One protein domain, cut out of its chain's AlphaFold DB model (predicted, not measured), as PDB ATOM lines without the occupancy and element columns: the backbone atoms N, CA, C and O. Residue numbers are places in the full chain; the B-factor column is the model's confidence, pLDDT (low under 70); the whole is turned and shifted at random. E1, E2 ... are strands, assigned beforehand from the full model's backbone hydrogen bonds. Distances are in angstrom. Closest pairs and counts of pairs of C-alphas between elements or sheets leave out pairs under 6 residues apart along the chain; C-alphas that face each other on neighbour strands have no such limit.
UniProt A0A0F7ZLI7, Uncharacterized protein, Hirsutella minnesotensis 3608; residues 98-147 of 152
ATOM      1  N   ASN A  98      20.692  42.633 -10.293       77.62
ATOM      2  CA  ASN A  98      20.422  42.546  -8.859       77.62
ATOM      3  C   ASN A  98      19.367  43.571  -8.436       77.62
ATOM      4  O   ASN A  98      19.517  44.757  -8.728       77.62
ATOM      5  N   ALA A  99      18.357  43.138  -7.691       80.56
ATOM      6  CA  ALA A  99      17.329  44.020  -7.152       80.56
ATOM      7  C   ALA A  99      17.118  43.798  -5.652       80.56
ATOM      8  O   ALA A  99      17.169  42.665  -5.168       80.56
ATOM      9  N   PHE A 100      16.813  44.884  -4.944       83.94
ATOM     10  CA  PHE A 100      16.365  44.893  -3.549       83.94
ATOM     11  C   PHE A 100      15.005  45.601  -3.462       83.94
ATOM     12  O   PHE A 100      14.937  46.748  -3.013       83.94
ATOM     13  N   PRO A 101      13.946  44.979  -4.001       76.31
ATOM     14  CA  PRO A 101      12.649  45.618  -4.150       76.31
ATOM     15  C   PRO A 101      11.832  45.628  -2.856       76.31
ATOM     16  O   PRO A 101      11.864  44.680  -2.065       76.31
ATOM     17  N   MET A 102      11.084  46.718  -2.674       74.31
ATOM     18  CA  MET A 102      10.058  46.859  -1.633       74.31
ATOM     19  C   MET A 102       8.620  46.812  -2.188       74.31
ATOM     20  O   MET A 102       7.686  46.913  -1.402       74.31
ATOM     21  N   GLY A 103       8.447  46.670  -3.505       69.94
ATOM     22  CA  GLY A 103       7.155  46.549  -4.194       69.94
ATOM     23  C   GLY A 103       7.254  45.602  -5.394       69.94
ATOM     24  O   GLY A 103       8.206  44.818  -5.452       69.94
ATOM     25  N   ASP A 104       6.317  45.728  -6.334       72.31
ATOM     26  CA  ASP A 104       6.152  44.837  -7.489       72.31
ATOM     27  C   ASP A 104       7.286  45.019  -8.507       72.31
ATOM     28  O   ASP A 104       7.474  46.097  -9.065       72.31
ATOM     29  N   VAL A 105       8.109  43.988  -8.718       73.94
ATOM     30  CA  VAL A 105       9.331  44.097  -9.537       73.94
ATOM     31  C   VAL A 105       9.617  42.802 -10.282       73.94
ATOM     32  O   VAL A 105       9.606  41.721  -9.695       73.94
ATOM     33  N   ASP A 106      10.010  42.932 -11.548       80.44
ATOM     34  CA  ASP A 106      10.476  41.818 -12.368       80.44
ATOM     35  C   ASP A 106      12.005  41.747 -12.357       80.44
ATOM     36  O   ASP A 106      12.723  42.648 -12.806       80.44
ATOM     37  N   VAL A 107      12.555  40.629 -11.871       82.38
ATOM     38  CA  VAL A 107      14.004  40.469 -11.703       82.38
ATOM     39  C   VAL A 107      14.542  39.267 -12.459       82.38
ATOM     40  O   VAL A 107      14.210  38.101 -12.218       82.38
ATOM     41  N   ARG A 108      15.499  39.512 -13.357       83.00
ATOM     42  CA  ARG A 108      16.044  38.439 -14.191       83.00
ATOM     43  C   ARG A 108      17.072  37.565 -13.474       83.00
ATOM     44  O   ARG A 108      17.071  36.360 -13.724       83.00
ATOM     45  N   THR A 109      17.973  38.109 -12.649       84.69
ATOM     46  CA  THR A 109      19.116  37.319 -12.133       84.69
ATOM     47  C   THR A 109      19.088  37.086 -10.624       84.69
ATOM     48  O   THR A 109      18.934  35.933 -10.233       84.69
ATOM     49  N   HIS A 110      19.227  38.115  -9.787       79.81
ATOM     50  CA  HIS A 110      19.226  38.000  -8.326       79.81
ATOM     51  C   HIS A 110      18.274  39.016  -7.701       79.81
ATOM     52  O   HIS A 110      18.379  40.207  -7.987       79.81
ATOM     53  N   ALA A 111      17.398  38.572  -6.807       82.19
ATOM     54  CA  ALA A 111      16.512  39.450  -6.055       82.19
ATOM     55  C   ALA A 111      16.592  39.170  -4.553       82.19
ATOM     56  O   ALA A 111      16.673  38.013  -4.133       82.19
ATOM     57  N   PHE A 112      16.501  40.232  -3.758       84.19
ATOM     58  CA  PHE A 112      16.344  40.190  -2.303       84.19
ATOM     59  C   PHE A 112      15.055  40.929  -1.915       84.19
ATOM     60  O   PHE A 112      15.117  42.057  -1.424       84.19
ATOM     61  N   PRO A 113      13.891  40.351  -2.242       76.94
ATOM     62  CA  PRO A 113      12.612  41.029  -2.112       76.94
ATOM     63  C   PRO A 113      12.075  41.016  -0.679       76.94
ATOM     64  O   PRO A 113      12.219  40.034   0.058       76.94
ATOM     65  N   MET A 114      11.429  42.125  -0.312       74.88
ATOM     66  CA  MET A 114      10.626  42.246   0.911       74.88
ATOM     67  C   MET A 114       9.108  42.220   0.643       74.88
ATOM     68  O   MET A 114       8.349  42.207   1.607       74.88
ATOM     69  N   GLY A 115       8.682  42.212  -0.623       69.00
ATOM     70  CA  GLY A 115       7.280  42.130  -1.060       69.00
ATOM     71  C   GLY A 115       7.115  41.198  -2.266       69.00
ATOM     72  O   GLY A 115       8.007  40.383  -2.518       69.00
ATOM     73  N   ASP A 116       6.012  41.361  -2.996       70.50
ATOM     74  CA  ASP A 116       5.614  40.512  -4.126       70.50
ATOM     75  C   ASP A 116       6.514  40.765  -5.345       70.50
ATOM     76  O   ASP A 116       6.615  41.883  -5.843       70.50
ATOM     77  N   VAL A 117       7.242  39.742  -5.801       73.38
ATOM     78  CA  VAL A 117       8.272  39.894  -6.846       73.38
ATOM     79  C   VAL A 117       8.349  38.650  -7.711       73.38
ATOM     80  O   VAL A 117       8.364  37.528  -7.204       73.38
ATOM     81  N   ASP A 118       8.507  38.856  -9.015       80.38
ATOM     82  CA  ASP A 118       8.729  37.796  -9.988       80.38
ATOM     83  C   ASP A 118      10.229  37.650 -10.290       80.38
ATOM     84  O   ASP A 118      10.901  38.550 -10.806       80.38
ATOM     85  N   VAL A 119      10.803  36.480  -9.981       82.06
ATOM     86  CA  VAL A 119      12.252  36.253 -10.090       82.06
ATOM     87  C   VAL A 119      12.590  35.071 -10.987       82.06
ATOM     88  O   VAL A 119      12.250  33.911 -10.742       82.06
ATOM     89  N   ARG A 120      13.389  35.318 -12.028       83.44
ATOM     90  CA  ARG A 120      13.720  34.267 -13.001       83.44
ATOM     91  C   ARG A 120      14.806  33.295 -12.529       83.44
ATOM     92  O   ARG A 120      14.725  32.111 -12.869       83.44
ATOM     93  N   THR A 121      15.840  33.758 -11.822       85.75
ATOM     94  CA  THR A 121      17.022  32.913 -11.541       85.75
ATOM     95  C   THR A 121      17.261  32.658 -10.055       85.75
ATOM     96  O   THR A 121      17.116  31.518  -9.636       85.75
ATOM     97  N   HIS A 122      17.615  33.662  -9.255       81.62
ATOM     98  CA  HIS A 122      17.916  33.486  -7.832       81.62
ATOM     99  C   HIS A 122      17.140  34.492  -6.987       81.62
ATOM    100  O   HIS A 122      17.263  35.692  -7.213       81.62
ATOM    101  N   ALA A 123      16.400  34.020  -5.991       82.19
ATOM    102  CA  ALA A 123      15.701  34.876  -5.040       82.19
ATOM    103  C   ALA A 123      16.067  34.521  -3.598       82.19
ATOM    104  O   ALA A 123      16.207  33.345  -3.256       82.19
ATOM    105  N   PHE A 124      16.156  35.539  -2.750       85.38
ATOM    106  CA  PHE A 124      16.325  35.417  -1.301       85.38
ATOM    107  C   PHE A 124      15.166  36.141  -0.602       85.38
ATOM    108  O   PHE A 124      15.365  37.239  -0.077       85.38
ATOM    109  N   PRO A 125      13.938  35.599  -0.687       77.56
ATOM    110  CA  PRO A 125      12.753  36.319  -0.259       77.56
ATOM    111  C   PRO A 125      12.544  36.264   1.255       77.56
ATOM    112  O   PRO A 125      12.788  35.239   1.905       77.56
ATOM    113  N   MET A 126      12.066  37.384   1.802       75.44
ATOM    114  CA  MET A 126      11.522  37.453   3.164       75.44
ATOM    115  C   MET A 126       9.987  37.349   3.206       75.44
ATOM    116  O   MET A 126       9.452  37.109   4.285       75.44
ATOM    117  N   GLY A 127       9.304  37.522   2.069       68.25
ATOM    118  CA  GLY A 127       7.847  37.411   1.913       68.25
ATOM    119  C   GLY A 127       7.449  36.487   0.757       68.25
ATOM    120  O   GLY A 127       8.274  35.686   0.309       68.25
ATOM    121  N   ASP A 128       6.211  36.628   0.282       69.38
ATOM    122  CA  ASP A 128       5.635  35.817  -0.797       69.38
ATOM    123  C   ASP A 128       6.238  36.212  -2.152       69.38
ATOM    124  O   ASP A 128       6.218  37.377  -2.541       69.38
ATOM    125  N   VAL A 129       6.850  35.257  -2.858       73.19
ATOM    126  CA  VAL A 129       7.607  35.522  -4.094       73.19
ATOM    127  C   VAL A 129       7.475  34.359  -5.061       73.19
ATOM    128  O   VAL A 129       7.576  33.196  -4.664       73.19
ATOM    129  N   ASP A 130       7.350  34.684  -6.343       79.38
ATOM    130  CA  ASP A 130       7.308  33.710  -7.424       79.38
ATOM    131  C   ASP A 130       8.699  33.549  -8.049       79.38
ATOM    132  O   ASP A 130       9.313  34.482  -8.577       79.38
ATOM    133  N   VAL A 131       9.248  32.329  -7.986       81.94
ATOM    134  CA  VAL A 131      10.629  32.063  -8.411       81.94
ATOM    135  C   VAL A 131      10.708  30.928  -9.421       81.94
ATOM    136  O   VAL A 131      10.324  29.781  -9.188       81.94
ATOM    137  N   ARG A 132      11.317  31.194 -10.578       83.75
ATOM    138  CA  ARG A 132      11.426  30.174 -11.631       83.75
ATOM    139  C   ARG A 132      12.527  29.141 -11.381       83.75
ATOM    140  O   ARG A 132      12.335  27.978 -11.735       83.75
ATOM    141  N   THR A 133      13.682  29.538 -10.846       87.44
ATOM    142  CA  THR A 133      14.843  28.631 -10.742       87.44
ATOM    143  C   THR A 133      15.211  28.313  -9.295       87.44
ATOM    144  O   THR A 133      14.821  27.258  -8.813       87.44
ATOM    145  N   ASN A 134      15.940  29.183  -8.599       81.25
ATOM    146  CA  ASN A 134      16.454  28.916  -7.257       81.25
ATOM    147  C   ASN A 134      15.904  29.939  -6.259       81.25
ATOM    148  O   ASN A 134      16.119  31.137  -6.442       81.25
ATOM    149  N   ALA A 135      15.272  29.480  -5.184       83.56
ATOM    150  CA  ALA A 135      14.855  30.331  -4.073       83.56
ATOM    151  C   ALA A 135      15.500  29.884  -2.760       83.56
ATOM    152  O   ALA A 135      15.597  28.687  -2.491       83.56
ATOM    153  N   PHE A 136      15.883  30.850  -1.930       86.38
ATOM    154  CA  PHE A 136      16.401  30.648  -0.576       86.38
ATOM    155  C   PHE A 136      15.496  31.375   0.431       86.38
ATOM    156  O   PHE A 136      15.886  32.416   0.964       86.38
ATOM    157  N   PRO A 137      14.255  30.899   0.620       79.44
ATOM    158  CA  PRO A 137      13.250  31.615   1.389       79.44
ATOM    159  C   PRO A 137      13.491  31.517   2.899       79.44
ATOM    160  O   PRO A 137      14.006  30.514   3.410       79.44
ATOM    161  N   MET A 138      13.062  32.558   3.612       78.00
ATOM    162  CA  MET A 138      12.827  32.495   5.061       78.00
ATOM    163  C   MET A 138      11.362  32.185   5.418       78.00
ATOM    164  O   MET A 138      11.101  31.813   6.559       78.00
ATOM    165  N   GLY A 139      10.436  32.325   4.463       69.25
ATOM    166  CA  GLY A 139       9.002  32.050   4.608       69.25
ATOM    167  C   GLY A 139       8.460  31.137   3.504       69.25
ATOM    168  O   GLY A 139       9.206  30.333   2.938       69.25
ATOM    169  N   ASP A 140       7.169  31.264   3.209       69.38
ATOM    170  CA  ASP A 140       6.523  30.542   2.111       69.38
ATOM    171  C   ASP A 140       6.906  31.178   0.762       69.38
ATOM    172  O   ASP A 140       7.062  32.389   0.643       69.38
ATOM    173  N   VAL A 141       7.153  30.349  -0.253       76.31
ATOM    174  CA  VAL A 141       7.573  30.795  -1.591       76.31
ATOM    175  C   VAL A 141       7.071  29.800  -2.628       76.31
ATOM    176  O   VAL A 141       7.119  28.587  -2.390       76.31
ATOM    177  N   ASP A 142       6.645  30.288  -3.791       80.25
ATOM    178  CA  ASP A 142       6.264  29.420  -4.901       80.25
ATOM    179  C   ASP A 142       7.437  29.286  -5.881       80.25
ATOM    180  O   ASP A 142       7.973  30.260  -6.418       80.25
ATOM    181  N   VAL A 143       7.919  28.052  -6.078       83.25
ATOM    182  CA  VAL A 143       9.171  27.802  -6.812       83.25
ATOM    183  C   VAL A 143       9.009  26.693  -7.827       83.25
ATOM    184  O   VAL A 143       8.650  25.565  -7.500       83.25
ATOM    185  N   ARG A 144       9.375  26.977  -9.082       85.69
ATOM    186  CA  ARG A 144       9.242  25.992 -10.167       85.69
ATOM    187  C   ARG A 144      10.340  24.932 -10.208       85.69
ATOM    188  O   ARG A 144      10.088  23.860 -10.749       85.69
ATOM    189  N   THR A 145      11.553  25.233  -9.730       88.31
ATOM    190  CA  THR A 145      12.697  24.307  -9.852       88.31
ATOM    191  C   THR A 145      13.273  23.889  -8.497       88.31
ATOM    192  O   THR A 145      13.093  22.737  -8.119       88.31
ATOM    193  N   ASN A 146      13.955  24.779  -7.763       83.19
ATOM    194  CA  ASN A 146      14.642  24.435  -6.512       83.19
ATOM    195  C   ASN A 146      14.351  25.442  -5.390       83.19
ATOM    196  O   ASN A 146      14.707  26.617  -5.503       83.19
ATOM    197  N   ALA A 147      13.800  24.959  -4.276       83.88
ATOM    198  CA  ALA A 147      13.663  25.718  -3.036       83.88
ATOM    199  C   ALA A 147      14.659  25.206  -1.980       83.88
ATOM    200  O   ALA A 147      14.750  24.003  -1.733       83.88
TER     201      ALA A 147
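AT A GLANCE: This is residues 98 to 147 of the 152 residues of an uncharacterized protein of Hirsutella minnesotensis 3608 (UniProt A0A0F7ZLI7). The printed part has little regular structure in named elements: it is a short solenoid, the chain winding in stacked turns, with the parallel strands E1 and E2 side by side on one side. Short parallel pairings carry the stack on through residues 120 to 147, which hold no named element. The 50 printed residues have no named helix and two named strands, 6 residues, in the order E1, E2; the class is all strand. The whole is compact, with a radius of gyration of the C-alphas of 8.7 A and spans of 23 by 20 by 12 A.

HOW THE PARTS SIT: E1, residues 105 to 107, and E2, residues 117 to 119, are parallel neighbours at 12 degrees. C-alphas 106 and 118 face each other at 5.0 A. N 107 and O 118, 2.9 A apart, are within hydrogen-bond range. Residues 118 to 119 of E2 pair in parallel with residues 130 to 131, and these with 142 to 143.

IN THESE COORDINATES: E1 begins at C-alpha 105 (9.331, 44.097, -9.537). E2 ends at C-alpha 119 (12.252, 36.253, -10.090). Each strand measures 6.3 A.

THE WHOLE: The C-alphas of Met 102 and Thr 145 are farthest apart, 24.1 A. The printed part has no cut, and the link from E1 to E2 is short. Residues 103, 115, 127 to 128 and 139 to 140 have pLDDT under 70.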